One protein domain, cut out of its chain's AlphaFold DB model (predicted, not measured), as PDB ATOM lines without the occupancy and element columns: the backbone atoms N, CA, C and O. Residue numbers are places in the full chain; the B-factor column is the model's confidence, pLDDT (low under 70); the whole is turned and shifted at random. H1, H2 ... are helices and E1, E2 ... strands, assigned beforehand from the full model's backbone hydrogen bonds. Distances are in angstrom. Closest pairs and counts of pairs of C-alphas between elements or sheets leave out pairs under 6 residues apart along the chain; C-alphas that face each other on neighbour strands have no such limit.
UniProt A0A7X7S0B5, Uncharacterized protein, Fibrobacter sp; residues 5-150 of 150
ATOM      1  N   LEU A   5      35.679 -54.408  35.140       89.56
ATOM      2  CA  LEU A   5      34.661 -53.359  35.110       89.56
ATOM      3  C   LEU A   5      33.574 -53.608  36.156       89.56
ATOM      4  O   LEU A   5      33.169 -52.681  36.841       89.56
ATOM      5  N   ARG A   6      33.113 -54.855  36.288       89.06
ATOM      6  CA  ARG A   6      32.095 -55.227  37.268       89.06
ATOM      7  C   ARG A   6      32.567 -54.951  38.688       89.06
ATOM      8  O   ARG A   6      31.829 -54.324  39.431       89.06
ATOM      9  N   GLN A   7      33.791 -55.362  39.028       87.88
ATOM     10  CA  GLN A   7      34.351 -55.073  40.350       87.88
ATOM     11  C   GLN A   7      34.458 -53.565  40.591       87.88
ATOM     12  O   GLN A   7      33.990 -53.084  41.609       87.88
ATOM     13  N   TYR A   8      34.969 -52.810  39.614       90.56
ATOM     14  CA  TYR A   8      35.075 -51.353  39.720       90.56
ATOM     15  C   TYR A   8      33.717 -50.673  39.960       90.56
ATOM     16  O   TYR A   8      33.614 -49.743  40.755       90.56
ATOM     17  N   LEU A   9      32.662 -51.131  39.278       91.62
ATOM     18  CA  LEU A   9      31.309 -50.609  39.474       91.62
ATOM     19  C   LEU A   9      30.730 -51.006  40.833       91.62
ATOM     20  O   LEU A   9      30.121 -50.166  41.485       91.62
ATOM     21  N   ILE A  10      30.950 -52.243  41.279       89.19
ATOM     22  CA  ILE A  10      30.572 -52.681  42.626       89.19
ATOM     23  C   ILE A  10      31.231 -51.788  43.673       89.19
ATOM     24  O   ILE A  10      30.533 -51.190  44.481       89.19
ATOM     25  N   ASP A  11      32.544 -51.584  43.596       87.50
ATOM     26  CA  ASP A  11      33.264 -50.753  44.562       87.50
ATOM     27  C   ASP A  11      32.750 -49.297  44.559       87.50
ATOM     28  O   ASP A  11      32.718 -48.634  45.597       87.50
ATOM     29  N   ALA A  12      32.305 -48.785  43.407       89.38
ATOM     30  CA  ALA A  12      31.780 -47.426  43.281       89.38
ATOM     31  C   ALA A  12      30.346 -47.245  43.825       89.38
ATOM     32  O   ALA A  12      30.010 -46.149  44.288       89.38
ATOM     33  N   TYR A  13      29.506 -48.285  43.758       87.25
ATOM     34  CA  TYR A  13      28.076 -48.215  44.097       87.25
ATOM     35  C   TYR A  13      27.708 -48.956  45.398       87.25
ATOM     36  O   TYR A  13      26.897 -48.444  46.166       87.25
ATOM     37  N   GLU A  14      28.342 -50.087  45.726       74.06
ATOM     38  CA  GLU A  14      28.094 -50.839  46.971       74.06
ATOM     39  C   GLU A  14      28.721 -50.184  48.207       74.06
ATOM     40  O   GLU A  14      28.180 -50.315  49.298       74.06
ATOM     41  N   ASN A  15      29.758 -49.347  48.069       56.25
ATOM     42  CA  ASN A  15      30.228 -48.514  49.193       56.25
ATOM     43  C   ASN A  15      29.152 -47.536  49.729       56.25
ATOM     44  O   ASN A  15      29.381 -46.871  50.738       56.25
ATOM     45  N   ARG A  16      27.985 -47.429  49.073       52.03
ATOM     46  CA  ARG A  16      26.834 -46.629  49.523       52.03
ATOM     47  C   ARG A  16      25.694 -47.451  50.132       52.03
ATOM     48  O   ARG A  16      24.897 -46.877  50.863       52.03
ATOM     49  N   HIS A  17      25.633 -48.758  49.884       45.12
ATOM     50  CA  HIS A  17      24.604 -49.648  50.424       45.12
ATOM     51  C   HIS A  17      25.299 -50.750  51.227       45.12
ATOM     52  O   HIS A  17      25.949 -51.620  50.662       45.12
ATOM     53  N   ALA A  18      25.202 -50.682  52.557       36.56
ATOM     54  CA  ALA A  18      25.911 -51.529  53.520       36.56
ATOM     55  C   ALA A  18      25.455 -53.006  53.515       36.56
ATOM     56  O   ALA A  18      24.995 -53.530  54.528       36.56
ATOM     57  N   LEU A  19      25.596 -53.700  52.388       40.88
ATOM     58  CA  LEU A  19      25.386 -55.136  52.275       40.88
ATOM     59  C   LEU A  19      26.605 -55.761  51.603       40.88
ATOM     60  O   LEU A  19      26.818 -55.646  50.403       40.88
ATOM     61  N   SER A  20      27.417 -56.423  52.423       38.59
ATOM     62  CA  SER A  20      28.577 -57.200  52.000       38.59
ATOM     63  C   SER A  20      28.101 -58.384  51.158       38.59
ATOM     64  O   SER A  20      27.640 -59.390  51.702       38.59
ATOM     65  N   LEU A  21      28.172 -58.278  49.832       45.78
ATOM     66  CA  LEU A  21      27.840 -59.406  48.969       45.78
ATOM     67  C   LEU A  21      29.010 -60.410  48.902       45.78
ATOM     68  O   LEU A  21      30.178 -60.025  48.975       45.78
ATOM     69  N   PRO A  22      28.731 -61.722  48.776       44.59
ATOM     70  CA  PRO A  22      29.773 -62.743  48.711       44.59
ATOM     71  C   PRO A  22      30.684 -62.555  47.487       44.59
ATOM     72  O   PRO A  22      30.201 -62.307  46.384       44.59
ATOM     73  N   ASN A  23      31.987 -62.813  47.644       47.00
ATOM     74  CA  ASN A  23      33.034 -62.699  46.607       47.00
ATOM     75  C   ASN A  23      32.809 -63.514  45.303       47.00
ATOM     76  O   ASN A  23      33.621 -63.434  44.382       47.00
ATOM     77  N   ASN A  24      31.721 -64.284  45.194       42.81
ATOM     78  CA  ASN A  24      31.390 -65.158  44.062       42.81
ATOM     79  C   ASN A  24      30.138 -64.702  43.291       42.81
ATOM     80  O   ASN A  24      29.348 -65.529  42.834       42.81
ATOM     81  N   LEU A  25      29.929 -63.395  43.136       50.88
ATOM     82  CA  LEU A  25      28.835 -62.891  42.309       50.88
ATOM     83  C   LEU A  25      29.046 -63.273  40.829       50.88
ATOM     84  O   LEU A  25      30.077 -62.972  40.215       50.88
ATOM     85  N   THR A  26      28.041 -63.932  40.257       54.38
ATOM     86  CA  THR A  26      27.950 -64.260  38.831       54.38
ATOM     87  C   THR A  26      27.887 -62.981  37.983       54.38
ATOM     88  O   THR A  26      27.544 -61.899  38.463       54.38
ATOM     89  N   THR A  27      28.249 -63.076  36.701       59.41
ATOM     90  CA  THR A  27      28.319 -61.926  35.777       59.41
ATOM     91  C   THR A  27      26.976 -61.247  35.508       59.41
ATOM     92  O   THR A  27      26.967 -60.146  34.969       59.41
ATOM     93  N   ASP A  28      25.868 -61.865  35.913       65.44
ATOM     94  CA  ASP A  28      24.532 -61.492  35.446       65.44
ATOM     95  C   ASP A  28      23.717 -60.718  36.487       65.44
ATOM     96  O   ASP A  28      22.586 -60.329  36.210       65.44
ATOM     97  N   ILE A  29      24.276 -60.477  37.676       79.81
ATOM     98  CA  ILE A  29      23.582 -59.737  38.733       79.81
ATOM     99  C   ILE A  29      23.598 -58.241  38.389       79.81
ATOM    100  O   ILE A  29      24.697 -57.680  38.259       79.81
ATOM    101  N   PRO A  30      22.422 -57.599  38.239       88.31
ATOM    102  CA  PRO A  30      22.331 -56.171  37.968       88.31
ATOM    103  C   PRO A  30      22.876 -55.338  39.128       88.31
ATOM    104  O   PRO A  30      22.624 -55.636  40.291       88.31
ATOM    105  N   ILE A  31      23.605 -54.279  38.792       91.38
ATOM    106  CA  ILE A  31      24.067 -53.249  39.723       91.38
ATOM    107  C   ILE A  31      23.077 -52.092  39.621       91.38
ATOM    108  O   ILE A  31      22.921 -51.525  38.537       91.38
ATOM    109  N   GLN A  32      22.402 -51.749  40.714       92.50
ATOM    110  CA  GLN A  32      21.556 -50.558  40.766       92.50
ATOM    111  C   GLN A  32      22.452 -49.312  40.791       92.50
ATOM    112  O   GLN A  32      23.394 -49.234  41.580       92.50
ATOM    113  N   ILE A  33      22.213 -48.377  39.869       93.94
ATOM    114  CA  ILE A  33      23.037 -47.168  39.693       93.94
ATOM    115  C   ILE A  33      22.247 -45.867  39.846       93.94
ATOM    116  O   ILE A  33      22.833 -44.785  39.725       93.94
ATOM    117  N   ASP A  34      20.938 -45.973  40.067       90.69
ATOM    118  CA  ASP A  34      20.096 -44.850  40.450       90.69
ATOM    119  C   ASP A  34      20.354 -44.404  41.897       90.69
ATOM    120  O   ASP A  34      21.218 -44.937  42.598       90.69
ATOM    121  N   ASP A  35      19.677 -43.338  42.310       86.62
ATOM    122  CA  ASP A  35      19.821 -42.760  43.640       86.62
ATOM    123  C   ASP A  35      18.599 -43.007  44.530       86.62
ATOM    124  O   ASP A  35      18.405 -42.229  45.461       86.62
ATOM    125  N   GLN A  36      17.796 -44.045  44.253       83.75
ATOM    126  CA  GLN A  36      16.600 -44.384  45.026       83.75
ATOM    127  C   GLN A  36      16.896 -44.507  46.530       83.75
ATOM    128  O   GLN A  36      17.859 -45.152  46.946       83.75
ATOM    129  N   ASP A  37      16.033 -43.899  47.339       81.94
ATOM    130  CA  ASP A  37      15.994 -43.979  48.799       81.94
ATOM    131  C   ASP A  37      14.862 -44.928  49.247       81.94
ATOM    132  O   ASP A  37      13.887 -45.147  48.530       81.94
ATOM    133  N   GLU A  38      14.954 -45.457  50.465       78.88
ATOM    134  CA  GLU A  38      13.925 -46.256  51.138       78.88
ATOM    135  C   GLU A  38      12.574 -45.526  51.245       78.88
ATOM    136  O   GLU A  38      11.524 -46.166  51.312       78.88
ATOM    137  N   ASN A  39      12.585 -44.188  51.237       81.69
ATOM    138  CA  ASN A  39      11.373 -43.365  51.272       81.69
ATOM    139  C   ASN A  39      10.740 -43.136  49.888       81.69
ATOM    140  O   ASN A  39       9.627 -42.605  49.806       81.69
ATOM    141  N   ASP A  40      11.423 -43.501  48.799       81.69
ATOM    142  CA  ASP A  40      10.891 -43.321  47.454       81.69
ATOM    143  C   ASP A  40       9.841 -44.381  47.130       81.69
ATOM    144  O   ASP A  40      10.016 -45.587  47.316       81.69
ATOM    145  N   LYS A  41       8.728 -43.933  46.554       79.44
ATOM    146  CA  LYS A  41       7.692 -44.847  46.094       79.44
ATOM    147  C   LYS A  41       8.163 -45.587  44.843       79.44
ATOM    148  O   LYS A  41       8.331 -44.991  43.777       79.44
ATOM    149  N   LEU A  42       8.290 -46.908  44.960       74.75
ATOM    150  CA  LEU A  42       8.743 -47.808  43.891       74.75
ATOM    151  C   LEU A  42       7.993 -47.627  42.560       74.75
ATOM    152  O   LEU A  42       8.582 -47.793  41.499       74.75
ATOM    153  N   ASN A  43       6.703 -47.289  42.606       77.31
ATOM    154  CA  ASN A  43       5.854 -47.127  41.423       77.31
ATOM    155  C   ASN A  43       5.990 -45.761  40.725       77.31
ATOM    156  O   ASN A  43       5.478 -45.595  39.620       77.31
ATOM    157  N   GLU A  44       6.642 -44.785  41.354       81.00
ATOM    158  CA  GLU A  44       6.853 -43.444  40.796       81.00
ATOM    159  C   GLU A  44       8.305 -43.247  40.329       81.00
ATOM    160  O   GLU A  44       8.571 -42.404  39.472       81.00
ATOM    161  N   PHE A  45       9.242 -44.028  40.868       86.38
ATOM    162  CA  PHE A  45      10.667 -43.870  40.615       86.38
ATOM    163  C   PHE A  45      11.121 -44.485  39.280       86.38
ATOM    164  O   PHE A  45      10.548 -45.460  38.795       86.38
ATOM    165  N   CYS A  46      12.168 -43.908  38.683       91.69
ATOM    166  CA  CYS A  46      12.846 -44.473  37.518       91.69
ATOM    167  C   CYS A  46      14.102 -45.202  37.996       91.69
ATOM    168  O   CYS A  46      15.115 -44.579  38.310       91.69
ATOM    169  N   ASN A  47      14.014 -46.525  38.067       92.56
ATOM    170  CA  ASN A  47      15.123 -47.376  38.472       92.56
ATOM    171  C   ASN A  47      16.080 -47.562  37.297       92.56
ATOM    172  O   ASN A  47      15.645 -47.751  36.156       92.56
ATOM    173  N   ILE A  48      17.378 -47.544  37.584       95.44
ATOM    174  CA  ILE A  48      18.443 -47.672  36.602       95.44
ATOM    175  C   ILE A  48      19.363 -48.811  37.024       95.44
ATOM    176  O   ILE A  48      20.043 -48.747  38.049       95.44
ATOM    177  N   PHE A  49      19.451 -49.831  36.179       94.19
ATOM    178  CA  PHE A  49      20.294 -50.996  36.403       94.19
ATOM    179  C   PHE A  49      21.386 -51.103  35.346       94.19
ATOM    180  O   PHE A  49      21.168 -50.847  34.161       94.19
ATOM    181  N   CYS A  50      22.567 -51.537  35.773       94.88
ATOM    182  CA  CYS A  50      23.697 -51.853  34.915       94.88
ATOM    183  C   CYS A  50      24.055 -53.336  35.038       94.88
ATOM    184  O   CYS A  50      24.384 -53.820  36.120       94.88
ATOM    185  N   ILE A  51      24.039 -54.066  33.923       92.56
ATOM    186  CA  ILE A  51      24.516 -55.452  33.859       92.56
ATOM    187  C   ILE A  51      25.802 -55.473  33.048       92.56
ATOM    188  O   ILE A  51      25.807 -55.168  31.852       92.56
ATOM    189  N   VAL A  52      26.908 -55.851  33.681       91.38
ATOM    190  CA  VAL A  52      28.209 -55.884  33.013       91.38
ATOM    191  C   VAL A  52      28.383 -57.182  32.240       91.38
ATOM    192  O   VAL A  52      28.390 -58.271  32.804       91.38
ATOM    193  N   LYS A  53      28.625 -57.055  30.939       89.50
ATOM    194  CA  LYS A  53      28.895 -58.168  30.033       89.50
ATOM    195  C   LYS A  53      30.399 -58.317  29.771       89.50
ATOM    196  O   LYS A  53      31.261 -57.646  30.350       89.50
ATOM    197  N   SER A  54      30.744 -59.245  28.885       87.50
ATOM    198  CA  SER A  54      32.123 -59.459  28.446       87.50
ATOM    199  C   SER A  54      32.659 -58.272  27.626       87.50
ATOM    200  O   SER A  54      31.908 -57.442  27.118       87.50
ATOM    201  N   ARG A  55      33.992 -58.177  27.495       88.38
ATOM    202  CA  ARG A  55      34.690 -57.199  26.626       88.38
ATOM    203  C   ARG A  55      34.375 -55.718  26.918       88.38
ATOM    204  O   ARG A  55      34.455 -54.875  26.030       88.38
ATOM    205  N   ASN A  56      34.102 -55.391  28.184       90.31
ATOM    206  CA  ASN A  56      33.669 -54.059  28.632       90.31
ATOM    207  C   ASN A  56      32.368 -53.578  27.959       90.31
ATOM    208  O   ASN A  56      32.158 -52.374  27.812       90.31
ATOM    209  N   ASN A  57      31.520 -54.510  27.529       92.50
ATOM    210  CA  ASN A  57      30.138 -54.200  27.208       92.50
ATOM    211  C   ASN A  57      29.318 -54.188  28.496       92.50
ATOM    212  O   ASN A  57      29.629 -54.905  29.449       92.50
ATOM    213  N   PHE A  58      28.265 -53.393  28.521       94.06
ATOM    214  CA  PHE A  58      27.305 -53.339  29.606       94.06
ATOM    215  C   PHE A  58      25.916 -53.063  29.039       94.06
ATOM    216  O   PHE A  58      25.765 -52.472  27.972       94.06
ATOM    217  N   ARG A  59      24.899 -53.529  29.752       94.88
ATOM    218  CA  ARG A  59      23.507 -53.196  29.486       94.88
ATOM    219  C   ARG A  59      23.059 -52.175  30.517       94.88
ATOM    220  O   ARG A  59      23.204 -52.447  31.705       94.88
ATOM    221  N   ILE A  60      22.514 -51.056  30.063       96.69
ATOM    222  CA  ILE A  60      21.756 -50.126  30.896       96.69
ATOM    223  C   ILE A  60      20.281 -50.411  30.701       96.69
ATOM    224  O   ILE A  60      19.815 -50.531  29.570       96.69
ATOM    225  N   GLU A  61      19.565 -50.519  31.805       96.00
ATOM    226  CA  GLU A  61      18.126 -50.689  31.827       96.00
ATOM    227  C   GLU A  61      17.502 -49.603  32.698       96.00
ATOM    228  O   GLU A  61      17.844 -49.490  33.871       96.00
ATOM    229  N   LEU A  62      16.605 -48.811  32.116       95.75
ATOM    230  CA  LEU A  62      15.739 -47.879  32.831       95.75
ATOM    231  C   LEU A  62      14.356 -48.515  32.926       95.75
ATOM    232  O   LEU A  62      13.831 -49.001  31.922       95.75
ATOM    233  N   SER A  63      13.760 -48.509  34.112       93.12
ATOM    234  CA  SER A  63      12.425 -49.067  34.340       93.12
ATOM    235  C   SER A  63      11.645 -48.236  35.350       93.12
ATOM    236  O   SER A  63      12.188 -47.826  36.375       93.12
ATOM    237  N   GLY A  64      10.372 -47.978  35.069       90.00
ATOM    238  CA  GLY A  64       9.484 -47.251  35.972       90.00
ATOM    239  C   GLY A  64       8.509 -46.346  35.231       90.00
ATOM    240  O   GLY A  64       8.433 -46.350  34.004       90.00
ATOM    241  N   ASN A  65       7.764 -45.541  35.983       89.69
ATOM    242  CA  ASN A  65       6.795 -44.621  35.398       89.69
ATOM    243  C   ASN A  65       7.470 -43.308  34.964       89.69
ATOM    244  O   ASN A  65       7.397 -42.302  35.672       89.69
ATOM    245  N   PHE A  66       8.152 -43.317  33.817       92.38
ATOM    246  CA  PHE A  66       8.781 -42.127  33.236       92.38
ATOM    247  C   PHE A  66       8.319 -41.871  31.792       92.38
ATOM    248  O   PHE A  66       7.933 -42.808  31.092       92.38
ATOM    249  N   PRO A  67       8.360 -40.616  31.301       93.06
ATOM    250  CA  PRO A  67       7.911 -40.307  29.953       93.06
ATOM    251  C   PRO A  67       8.917 -40.832  28.926       93.06
ATOM    252  O   PRO A  67      10.013 -40.285  28.776       93.06
ATOM    253  N   LEU A  68       8.520 -41.873  28.197       93.94
ATOM    254  CA  LEU A  68       9.272 -42.440  27.083       93.94
ATOM    255  C   LEU A  68       8.751 -41.846  25.768       93.94
ATOM    256  O   LEU A  68       7.774 -42.322  25.194       93.94
ATOM    257  N   THR A  69       9.364 -40.749  25.324       94.31
ATOM    258  CA  THR A  69       8.985 -40.065  24.078       94.31
ATOM    259  C   THR A  69       9.549 -40.781  22.851       94.31
ATOM    260  O   THR A  69      10.531 -41.515  22.960       94.31
ATOM    261  N   GLN A  70       8.985 -40.506  21.668       93.62
ATOM    262  CA  GLN A  70       9.524 -41.011  20.397       93.62
ATOM    263  C   GLN A  70      11.001 -40.637  20.231       93.62
ATOM    264  O   GLN A  70      11.821 -41.473  19.898       93.62
ATOM    265  N   GLU A  71      11.361 -39.408  20.591       94.81
ATOM    266  CA  GLU A  71      12.741 -38.929  20.601       94.81
ATOM    267  C   GLU A  71      13.700 -39.808  21.430       94.81
ATOM    268  O   GLU A  71      14.849 -40.025  21.040       94.81
ATOM    269  N   ILE A  72      13.250 -40.291  22.594       96.25
ATOM    270  CA  ILE A  72      14.031 -41.211  23.427       96.25
ATOM    271  C   ILE A  72      14.063 -42.603  22.786       96.25
ATOM    272  O   ILE A  72      15.130 -43.212  22.749       96.25
ATOM    273  N   ALA A  73      12.935 -43.089  22.264       95.00
ATOM    274  CA  ALA A  73      12.862 -44.376  21.575       95.00
ATOM    275  C   ALA A  73      13.795 -44.424  20.351       95.00
ATOM    276  O   ALA A  73      14.596 -45.347  20.244       95.00
ATOM    277  N   ASP A  74      13.794 -43.384  19.515       95.19
ATOM    278  CA  ASP A  74      14.660 -43.262  18.339       95.19
ATOM    279  C   ASP A  74      16.142 -43.312  18.728       95.19
ATOM    280  O   ASP A  74      16.935 -44.016  18.104       95.19
ATOM    281  N   LEU A  75      16.536 -42.590  19.790       95.94
ATOM    282  CA  LEU A  75      17.906 -42.655  20.308       95.94
ATOM    283  C   LEU A  75      18.270 -44.090  20.694       95.94
ATOM    284  O   LEU A  75      19.369 -44.546  20.399       95.94
ATOM    285  N   VAL A  76      17.363 -44.792  21.366       94.88
ATOM    286  CA  VAL A  76      17.597 -46.158  21.831       94.88
ATOM    287  C   VAL A  76      17.738 -47.121  20.658       94.88
ATOM    288  O   VAL A  76      18.665 -47.928  20.653       94.88
ATOM    289  N   GLU A  77      16.884 -46.997  19.647       94.19
ATOM    290  CA  GLU A  77      16.922 -47.815  18.432       94.19
ATOM    291  C   GLU A  77      18.195 -47.591  17.604       94.19
ATOM    292  O   GLU A  77      18.777 -48.562  17.121       94.19
ATOM    293  N   ILE A  78      18.692 -46.348  17.503       95.31
ATOM    294  CA  ILE A  78      19.968 -46.025  16.827       95.31
ATOM    295  C   ILE A  78      21.139 -46.829  17.414       95.31
ATOM    296  O   ILE A  78      22.069 -47.190  16.693       95.31
ATOM    297  N   TYR A  79      21.091 -47.122  18.713       94.06
ATOM    298  CA  TYR A  79      22.099 -47.915  19.418       94.06
ATOM    299  C   TYR A  79      21.663 -49.373  19.635       94.06
ATOM    300  O   TYR A  79      22.121 -50.013  20.583       94.06
ATOM    301  N   GLU A  80      20.782 -49.894  18.772       92.12
ATOM    302  CA  GLU A  80      20.272 -51.277  18.788       92.12
ATOM    303  C   GLU A  80      19.627 -51.689  20.127       92.12
ATOM    304  O   GLU A  80      19.543 -52.869  20.486       92.12
ATOM    305  N   GLY A  81      19.172 -50.700  20.894       93.31
ATOM    306  CA  GLY A  81      18.445 -50.888  22.134       93.31
ATOM    307  C   GLY A  81      16.971 -51.213  21.907       93.31
ATOM    308  O   GLY A  81      16.498 -51.406  20.788       93.31
ATOM    309  N   ARG A  82      16.220 -51.289  23.006       94.81
ATOM    310  CA  ARG A  82      14.775 -51.545  22.994       94.81
ATOM    311  C   ARG A  82      14.062 -50.591  23.933       94.81
ATOM    312  O   ARG A  82      14.465 -50.456  25.084       94.81
ATOM    313  N   ALA A  83      12.988 -49.985  23.455       94.00
ATOM    314  CA  ALA A  83      12.083 -49.172  24.249       94.00
ATOM    315  C   ALA A  83      10.708 -49.854  24.283       94.00
ATOM    316  O   ALA A  83      10.173 -50.233  23.246       94.00
ATOM    317  N   ASP A  84      10.150 -50.024  25.477       90.50
ATOM    318  CA  ASP A  84       8.790 -50.495  25.714       90.50
ATOM    319  C   ASP A  84       8.031 -49.385  26.445       90.50
ATOM    320  O   ASP A  84       8.183 -49.170  27.652       90.50
ATOM    321  N   THR A  85       7.234 -48.642  25.679       83.06
ATOM    322  CA  THR A  85       6.431 -47.522  26.179       83.06
ATOM    323  C   THR A  85       5.273 -47.980  27.059       83.06
ATOM    324  O   THR A  85       4.808 -47.200  27.885       83.06
ATOM    325  N   VAL A  86       4.819 -49.230  26.919       82.19
ATOM    326  CA  VAL A  86       3.709 -49.788  27.702       82.19
ATOM    327  C   VAL A  86       4.194 -50.173  29.094       82.19
ATOM    328  O   VAL A  86       3.516 -49.906  30.083       82.19
ATOM    329  N   GLN A  87       5.377 -50.782  29.177       82.31
ATOM    330  CA  GLN A  87       5.982 -51.198  30.443       82.31
ATOM    331  C   GLN A  87       6.835 -50.108  31.106       82.31
ATOM    332  O   GLN A  87       7.319 -50.320  32.217       82.31
ATOM    333  N   GLY A  88       7.049 -48.965  30.443       86.88
ATOM    334  CA  GLY A  88       7.935 -47.914  30.948       86.88
ATOM    335  C   GLY A  88       9.369 -48.420  31.091       86.88
ATOM    336  O   GLY A  88      10.006 -48.236  32.129       86.88
ATOM    337  N   ARG A  89       9.858 -49.139  30.075       93.75
ATOM    338  CA  ARG A  89      11.157 -49.814  30.101       93.75
ATOM    339  C   ARG A  89      12.005 -49.418  28.904       93.75
ATOM    340  O   ARG A  89      11.529 -49.353  27.778       93.75
ATOM    341  N   LEU A  90      13.289 -49.201  29.138       95.56
ATOM    342  CA  LEU A  90      14.273 -48.889  28.109       95.56
ATOM    343  C   LEU A  90      15.541 -49.687  28.375       95.56
ATOM    344  O   LEU A  90      16.033 -49.714  29.497       95.56
ATOM    345  N   VAL A  91      16.083 -50.319  27.339       96.31
ATOM    346  CA  VAL A  91      17.299 -51.129  27.406       96.31
ATOM    347  C   VAL A  91      18.284 -50.669  26.339       96.31
ATOM    348  O   VAL A  91      17.948 -50.629  25.160       96.31
ATOM    349  N   LEU A  92      19.518 -50.382  26.744       96.75
ATOM    350  CA  LEU A  92      20.644 -50.044  25.874       96.75
ATOM    351  C   LEU A  92      21.794 -51.014  26.120       96.75
ATOM    352  O   LEU A  92      22.159 -51.261  27.268       96.75
ATOM    353  N   GLU A  93      22.400 -51.536  25.058       95.12
ATOM    354  CA  GLU A  93      23.627 -52.328  25.149       95.12
ATOM    355  C   GLU A  93      24.793 -51.532  24.574       95.12
ATOM    356  O   GLU A  93      24.832 -51.237  23.388       95.12
ATOM    357  N   LEU A  94      25.749 -51.167  25.425       96.31
ATOM    358  CA  LEU A  94      26.819 -50.239  25.075       96.31
ATOM    359  C   LEU A  94      28.183 -50.820  25.428       96.31
ATOM    360  O   LEU A  94      28.351 -51.564  26.396       96.31
ATOM    361  N   ASN A  95      29.201 -50.422  24.675       95.38
ATOM    362  CA  ASN A  95      30.588 -50.549  25.102       95.38
ATOM    363  C   ASN A  95      31.004 -49.330  25.942       95.38
ATOM    364  O   ASN A  95      30.525 -48.224  25.708       95.38
ATOM    365  N   ILE A  96      31.990 -49.465  26.839       94.88
ATOM    366  CA  ILE A  96      32.589 -48.310  27.555       94.88
ATOM    367  C   ILE A  96      33.057 -47.174  26.628       94.88
ATOM    368  O   ILE A  96      33.135 -46.018  27.042       94.88
ATOM    369  N   LYS A  97      33.370 -47.468  25.361       95.38
ATOM    370  CA  LYS A  97      33.699 -46.449  24.354       95.38
ATOM    371  C   LYS A  97      32.502 -45.574  23.964       95.38
ATOM    372  O   LYS A  97      32.718 -44.429  23.597       95.38
ATOM    373  N   GLN A  98      31.283 -46.089  24.088       96.50
ATOM    374  CA  GLN A  98      30.020 -45.443  23.717       96.50
ATOM    375  C   GLN A  98      29.301 -44.816  24.923       96.50
ATOM    376  O   GLN A  98      28.127 -44.482  24.836       96.50
ATOM    377  N   VAL A  99      29.971 -44.647  26.068       96.62
ATOM    378  CA  VAL A  99      29.307 -44.165  27.292       96.62
ATOM    379  C   VAL A  99      28.708 -42.754  27.165       96.62
ATOM    380  O   VAL A  99      27.753 -42.438  27.865       96.62
ATOM    381  N   GLU A 100      29.214 -41.923  26.247       96.75
ATOM    382  CA  GLU A 100      28.688 -40.567  26.001       96.75
ATOM    383  C   GLU A 100      27.234 -40.565  25.513       96.75
ATOM    384  O   GLU A 100      26.527 -39.597  25.750       96.75
ATOM    385  N   VAL A 101      26.753 -41.661  24.919       97.12
ATOM    386  CA  VAL A 101      25.345 -41.818  24.502       97.12
ATOM    387  C   VAL A 101      24.383 -41.604  25.668       97.12
ATOM    388  O   VAL A 101      23.269 -41.113  25.503       97.12
ATOM    389  N   LEU A 102      24.819 -41.943  26.882       98.06
ATOM    390  CA  LEU A 102      24.019 -41.740  28.078       98.06
ATOM    391  C   LEU A 102      23.864 -40.249  28.430       98.06
ATOM    392  O   LEU A 102      22.878 -39.883  29.063       98.06
ATOM    393  N   MET A 103      24.780 -39.377  27.992       98.00
ATOM    394  CA  MET A 103      24.618 -37.926  28.129       98.00
ATOM    395  C   MET A 103      23.461 -37.426  27.257       98.00
ATOM    396  O   MET A 103      22.605 -36.696  27.752       98.00
ATOM    397  N   ASP A 104      23.379 -37.900  26.011       97.38
ATOM    398  CA  ASP A 104      22.280 -37.572  25.096       97.38
ATOM    399  C   ASP A 104      20.938 -38.089  25.634       97.38
ATOM    400  O   ASP A 104      19.918 -37.394  25.572       97.38
ATOM    401  N   LEU A 105      20.931 -39.294  26.220       97.75
ATOM    402  CA  LEU A 105      19.752 -39.844  26.890       97.75
ATOM    403  C   LEU A 105      19.308 -38.954  28.059       97.75
ATOM    404  O   LEU A 105      18.128 -38.618  28.162       97.75
ATOM    405  N   ALA A 106      20.241 -38.537  28.916       97.81
ATOM    406  CA  ALA A 106      19.949 -37.657  30.044       97.81
ATOM    407  C   ALA A 106      19.405 -36.289  29.593       97.81
ATOM    408  O   ALA A 106      18.481 -35.754  30.207       97.81
ATOM    409  N   ASP A 107      19.917 -35.740  28.493       97.75
ATOM    410  CA  ASP A 107      19.421 -34.486  27.926       97.75
ATOM    411  C   ASP A 107      17.992 -34.620  27.392       97.75
ATOM    412  O   ASP A 107      17.172 -33.720  27.587       97.75
ATOM    413  N   ARG A 108      17.650 -35.756  26.776       97.31
ATOM    414  CA  ARG A 108      16.269 -36.038  26.357       97.31
ATOM    415  C   ARG A 108      15.339 -36.230  27.555       97.31
ATOM    416  O   ARG A 108      14.257 -35.652  27.553       97.31
ATOM    417  N   ILE A 109      15.774 -36.931  28.605       96.88
ATOM    418  CA  ILE A 109      15.035 -37.050  29.877       96.88
ATOM    419  C   ILE A 109      14.787 -35.666  30.494       96.88
ATOM    420  O   ILE A 109      13.686 -35.378  30.956       96.88
ATOM    421  N   ARG A 110      15.764 -34.752  30.442       97.25
ATOM    422  CA  ARG A 110      15.584 -33.377  30.943       97.25
ATOM    423  C   ARG A 110      14.421 -32.663  30.261       97.25
ATOM    424  O   ARG A 110      13.652 -31.973  30.934       97.25
ATOM    425  N   LYS A 111      14.269 -32.836  28.946       97.19
ATOM    426  CA  LYS A 111      13.174 -32.224  28.174       97.19
ATOM    427  C   LYS A 111      11.798 -32.764  28.567       97.19
ATOM    428  O   LYS A 111      10.807 -32.079  28.334       97.19
ATOM    429  N   THR A 112      11.721 -33.941  29.191       95.81
ATOM    430  CA  THR A 112      10.452 -34.528  29.644       95.81
ATOM    431  C   THR A 112      10.103 -34.188  31.090       95.81
ATOM    432  O   THR A 112       9.042 -34.587  31.557       95.81
ATOM    433  N   SER A 113      10.945 -33.445  31.811       95.31
ATOM    434  CA  SER A 113      10.792 -33.152  33.249       95.31
ATOM    435  C   SER A 113       9.418 -32.589  33.657       95.31
ATOM    436  O   SER A 113       8.914 -32.910  34.731       95.31
ATOM    437  N   PHE A 114       8.758 -31.823  32.783       95.06
ATOM    438  CA  PHE A 114       7.417 -31.263  33.019       95.06
ATOM    439  C   PHE A 114       6.255 -32.157  32.547       95.06
ATOM    440  O   PHE A 114       5.094 -31.776  32.669       95.06
ATOM    441  N   MET A 115       6.534 -33.352  32.023       94.62
ATOM    442  CA  MET A 115       5.518 -34.271  31.488       94.62
ATOM    443  C   MET A 115       4.899 -35.191  32.549       94.62
ATOM    444  O   MET A 115       4.116 -36.071  32.201       94.62
ATOM    445  N   GLY A 116       5.207 -34.993  33.833       90.44
ATOM    446  CA  GLY A 116       4.726 -35.850  34.920       90.44
ATOM    447  C   GLY A 116       3.207 -36.043  34.934       90.44
ATOM    448  O   GLY A 116       2.717 -37.168  34.999       90.44
ATOM    449  N   THR A 117       2.447 -34.960  34.757       91.50
ATOM    450  CA  THR A 117       0.977 -35.014  34.691       91.50
ATOM    451  C   THR A 117       0.464 -35.863  33.529       91.50
ATOM    452  O   THR A 117      -0.535 -36.558  33.689       91.50
ATOM    453  N   ALA A 118       1.149 -35.856  32.381       90.62
ATOM    454  CA  ALA A 118       0.727 -36.602  31.194       90.62
ATOM    455  C   ALA A 118       0.831 -38.127  31.376       90.62
ATOM    456  O   ALA A 118       0.114 -38.868  30.714       90.62
ATOM    457  N   ILE A 119       1.694 -38.583  32.289       89.56
ATOM    458  CA  ILE A 119       1.922 -40.006  32.589       89.56
ATOM    459  C   ILE A 119       1.416 -40.417  33.982       89.56
ATOM    460  O   ILE A 119       1.739 -41.492  34.482       89.56
ATOM    461  N   GLY A 120       0.661 -39.545  34.659       90.25
ATOM    462  CA  GLY A 120       0.176 -39.814  36.015       90.25
ATOM    463  C   GLY A 120       1.278 -39.903  37.082       90.25
ATOM    464  O   GLY A 120       1.042 -40.475  38.140       90.25
ATOM    465  N   ASN A 121       2.462 -39.332  36.832       90.69
ATOM    466  CA  ASN A 121       3.568 -39.246  37.787       90.69
ATOM    467  C   ASN A 121       3.836 -37.785  38.179       90.69
ATOM    468  O   ASN A 121       4.667 -37.102  37.581       90.69
ATOM    469  N   GLN A 122       3.147 -37.292  39.208       91.31
ATOM    470  CA  GLN A 122       3.304 -35.907  39.680       91.31
ATOM    471  C   GLN A 122       4.713 -35.608  40.219       91.31
ATOM    472  O   GLN A 122       5.156 -34.462  40.197       91.31
ATOM    473  N   ASN A 123       5.447 -36.642  40.635       92.06
ATOM    474  CA  ASN A 123       6.801 -36.524  41.164       92.06
ATOM    475  C   ASN A 123       7.879 -36.651  40.080       92.06
ATOM    476  O   ASN A 123       9.070 -36.651  40.389       92.06
ATOM    477  N   TRP A 124       7.502 -36.697  38.797       94.44
ATOM    478  CA  TRP A 124       8.477 -36.840  37.720       94.44
ATOM    479  C   TRP A 124       9.493 -35.697  37.666       94.44
ATOM    480  O   TRP A 124      10.661 -35.945  37.402       94.44
ATOM    481  N   LEU A 125       9.105 -34.453  37.957       94.75
ATOM    482  CA  LEU A 125      10.044 -33.327  37.929       94.75
ATOM    483  C   LEU A 125      11.262 -33.562  38.855       94.75
ATOM    484  O   LEU A 125      12.385 -33.579  38.340       94.75
ATOM    485  N   PRO A 126      11.096 -33.811  40.171       93.88
ATOM    486  CA  PRO A 126      12.232 -34.138  41.034       93.88
ATOM    487  C   PRO A 126      12.898 -35.482  40.687       93.88
ATOM    488  O   PRO A 126      14.126 -35.575  40.735       93.88
ATOM    489  N   ILE A 127      12.136 -36.504  40.281       93.94
ATOM    490  CA  ILE A 127      12.686 -37.827  39.922       93.94
ATOM    491  C   ILE A 127      13.548 -37.753  38.654       93.94
ATOM    492  O   ILE A 127      14.601 -38.384  38.582       93.94
ATOM    493  N   SER A 128      13.175 -36.936  37.671       95.81
ATOM    494  CA  SER A 128      13.932 -36.740  36.431       95.81
ATOM    495  C   SER A 128      15.308 -36.134  36.706       95.81
ATOM    496  O   SER A 128      16.306 -36.608  36.167       95.81
ATOM    497  N   ALA A 129      15.400 -35.151  37.611       96.06
ATOM    498  CA  ALA A 129      16.669 -34.548  38.015       96.06
ATOM    499  C   ALA A 129      17.613 -35.576  38.664       96.06
ATOM    500  O   ALA A 129      18.810 -35.611  38.368       96.06
ATOM    501  N   ARG A 130      17.055 -36.448  39.506       95.25
ATOM    502  CA  ARG A 130      17.748 -37.563  40.164       95.25
ATOM    503  C   ARG A 130      18.189 -38.657  39.189       95.25
ATOM    504  O   ARG A 130      19.343 -39.091  39.207       95.25
ATOM    505  N   THR A 131      17.321 -39.000  38.240       96.00
ATOM    506  CA  THR A 131      17.607 -39.919  37.126       96.00
ATOM    507  C   THR A 131      18.790 -39.400  36.298       96.00
ATOM    508  O   THR A 131      19.769 -40.112  36.082       96.00
ATOM    509  N   ILE A 132      18.759 -38.123  35.906       97.69
ATOM    510  CA  ILE A 132      19.837 -37.450  35.161       97.69
ATOM    511  C   ILE A 132      21.145 -37.445  35.959       97.69
ATOM    512  O   ILE A 132      22.200 -37.784  35.423       97.69
ATOM    513  N   SER A 133      21.083 -37.085  37.243       97.31
ATOM    514  CA  SER A 133      22.240 -37.080  38.147       97.31
ATOM    515  C   SER A 133      22.897 -38.460  38.234       97.31
ATOM    516  O   SER A 133      24.124 -38.581  38.154       97.31
ATOM    517  N   SER A 134      22.083 -39.511  38.327       96.88
ATOM    518  CA  SER A 134      22.532 -40.904  38.364       96.88
ATOM    519  C   SER A 134      23.209 -41.325  37.058       96.88
ATOM    520  O   SER A 134      24.307 -41.889  37.087       96.88
ATOM    521  N   ILE A 135      22.629 -40.954  35.910       98.00
ATOM    522  CA  ILE A 135      23.231 -41.188  34.590       98.00
ATOM    523  C   ILE A 135      24.590 -40.483  34.474       98.00
ATOM    524  O   ILE A 135      25.587 -41.110  34.115       98.00
ATOM    525  N   TYR A 136      24.673 -39.199  34.826       98.06
ATOM    526  CA  TYR A 136      25.925 -38.439  34.766       98.06
ATOM    527  C   TYR A 136      27.002 -38.998  35.694       98.06
ATOM    528  O   TYR A 136      28.172 -39.085  35.310       98.06
ATOM    529  N   ARG A 137      26.617 -39.429  36.899       97.25
ATOM    530  CA  ARG A 137      27.524 -40.111  37.828       97.25
ATOM    531  C   ARG A 137      28.077 -41.393  37.209       97.25
ATOM    532  O   ARG A 137      29.287 -41.599  37.259       97.25
ATOM    533  N   PHE A 138      27.222 -42.205  36.591       97.50
ATOM    534  CA  PHE A 138      27.646 -43.433  35.925       97.50
ATOM    535  C   PHE A 138      28.613 -43.155  34.770       97.50
ATOM    536  O   PHE A 138      29.684 -43.758  34.702       97.50
ATOM    537  N   VAL A 139      28.297 -42.181  33.908       98.00
ATOM    538  CA  VAL A 139      29.187 -41.750  32.818       98.00
ATOM    539  C   VAL A 139      30.564 -41.363  33.359       98.00
ATOM    540  O   VAL A 139      31.582 -41.810  32.826       98.00
ATOM    541  N   ARG A 140      30.613 -40.574  34.440       97.44
ATOM    542  CA  ARG A 140      31.868 -40.174  35.088       97.44
ATOM    543  C   ARG A 140      32.663 -41.382  35.593       97.44
ATOM    544  O   ARG A 140      33.839 -41.494  35.267       97.44
ATOM    545  N   ILE A 141      32.019 -42.307  36.307       96.19
ATOM    546  CA  ILE A 141      32.649 -43.527  36.846       96.19
ATOM    547  C   ILE A 141      33.250 -44.381  35.718       96.19
ATOM    548  O   ILE A 141      34.384 -44.848  35.820       96.19
ATOM    549  N   ILE A 142      32.540 -44.550  34.600       96.38
ATOM    550  CA  ILE A 142      33.063 -45.291  33.442       96.38
ATOM    551  C   ILE A 142      34.247 -44.564  32.789       96.38
ATOM    552  O   ILE A 142      35.202 -45.216  32.358       96.38
ATOM    553  N   LYS A 143      34.217 -43.227  32.704       96.31
ATOM    554  CA  LYS A 143      35.353 -42.431  32.206       96.31
ATOM    555  C   LYS A 143      36.580 -42.581  33.104       96.31
ATOM    556  O   LYS A 143      37.669 -42.813  32.588       96.31
ATOM    557  N   GLU A 144      36.402 -42.519  34.421       95.38
ATOM    558  CA  GLU A 144      37.469 -42.767  35.397       95.38
ATOM    559  C   GLU A 144      38.062 -44.170  35.207       95.38
ATOM    560  O   GLU A 144      39.270 -44.306  35.017       95.38
ATOM    561  N   TYR A 145      37.220 -45.204  35.108       93.88
ATOM    562  CA  TYR A 145      37.667 -46.572  34.832       93.88
ATOM    563  C   TYR A 145      38.488 -46.684  33.539       93.88
ATOM    564  O   TYR A 145      39.526 -47.350  33.518       93.88
ATOM    565  N   LYS A 146      38.057 -46.030  32.452       93.12
ATOM    566  CA  LYS A 146      38.819 -46.001  31.191       93.12
ATOM    567  C   LYS A 146      40.219 -45.429  31.399       93.12
ATOM    568  O   LYS A 146      41.169 -45.993  30.868       93.12
ATOM    569  N   ASN A 147      40.342 -44.370  32.195       90.94
ATOM    570  CA  ASN A 147      41.621 -43.723  32.474       90.94
ATOM    571  C   ASN A 147      42.538 -44.586  33.354       90.94
ATOM    572  O   ASN A 147      43.743 -44.533  33.172       90.94
ATOM    573  N   THR A 148      41.997 -45.433  34.241       86.94
ATOM    574  CA  THR A 148      42.811 -46.375  35.049       86.94
ATOM    575  C   THR A 148      43.408 -47.545  34.257       86.94
ATOM    576  O   THR A 148      44.223 -48.302  34.781       86.94
ATOM    577  N   LYS A 149      42.965 -47.749  33.011       71.44
ATOM    578  CA  LYS A 149      43.449 -48.813  32.118       71.44
ATOM    579  C   LYS A 149      44.540 -48.364  31.146       71.44
ATOM    580  O   LYS A 149      45.037 -49.212  30.403       71.44
ATOM    581  N   HIS A 150      44.841 -47.071  31.126       50.09
ATOM    582  CA  HIS A 150      45.943 -46.475  30.378       50.09
ATOM    583  C   HIS A 150      47.132 -46.261  31.309       50.09
ATOM    584  O   HIS A 150      48.262 -46.462  30.818       50.09
TER     585      HIS A 150
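This is residues 5 to 150 of the 150 residues of an uncharacterized protein of Fibrobacter sp (UniProt A0A7X7S0B5). An antiparallel sheet of four strands forms one wall, and three helices, H2, H3 and H5, lie side by side in a shallow arch over one of its faces, with H5 near the E1 edge, H2 over E3 and H3 bridging between them. H1 packs at the E1 edge, the link of residues 17 to 45 loops past that edge, and the small H4 sits at the turn between H3 and H5. The printed part has 146 residues with five named helices and four named strands, in the order H1 E1 E2 H2 E3 E4 H3 H4 H5; the sheet's order is E1 - E2 - E4 - E3. The class is mixed, helices and strands, and the whole is compact, with a radius of gyration of the C-alphas of 15.1 A and spans of 43 by 35 by 23 A.

The sheet holds E1, residues 46 to 52, 19.7 A; E2, residues 57 to 64, 23.5 A; E4, residues 89 to 95, 20.1 A; and E3, residues 82 to 84. H5, residues 124 to 147, is 34.3 A long and ends with C-alpha 147 at (41.621, -43.723, 32.474). H3 is residues 101 to 111, 15.9 A; H2 residues 70 to 78, 12.1 A; H4 residues 116 to 119. H1, residues 5 to 16, is 17.7 A long and begins with C-alpha 5 at (34.661, -53.359, 35.110).

E1 and E2 form a hairpin, with N 49 and O 61 2.8 A apart. E2 and E4 are antiparallel at 164 degrees, with N 60 and O 92 2.8 A apart. E3 and E4 form a hairpin, with N 84 and O 89 2.8 A apart. E2, H2 and E3 make a split strand-helix-strand unit, two strands running the same way with E4 between them, its crossover right-handed. The sheet and the helices H1 and H2 on one face of it make two layers. H2 is over E3 at a height over the sheet of 8.3 A and runs along the strands. H2 touches H3, closest at C-alphas 72 and 108, 6.4 A, at a shallow tilt of 6 degrees, opposite ways. H3 touches residues 128 to 139 of H5, closest at C-alphas 106 and 132, 5.1 A, at a shallow tilt of 16 degrees, opposite ways. H5 only grazes the sheet, with residues 124 to 138. Residues 141 to 145 of H5 touch H1, closest at C-alphas 8 and 145, 7.3 A, at a steep tilt of 48 degrees. H4 is close to H5 but not clearly touching, with C-alphas 116 and 124 4.8 A apart. In H2, H3 and H5 every O i to N i+4 pair is within hydrogen-bond range, in H1 6 of 8, and H4 is too short for such a pair.

The C-alphas farthest apart, of Thr 117 and His 150, are 46.6 A apart. The printed part has no cut. The link from H1 to E1, 29 residues, is long; its residues 31 to 32 pair antiparallel with residues 49 to 50 of E1. The mean pLDDT of the printed part is 87.7, with residues 15 to 28 and residue 150 under 70.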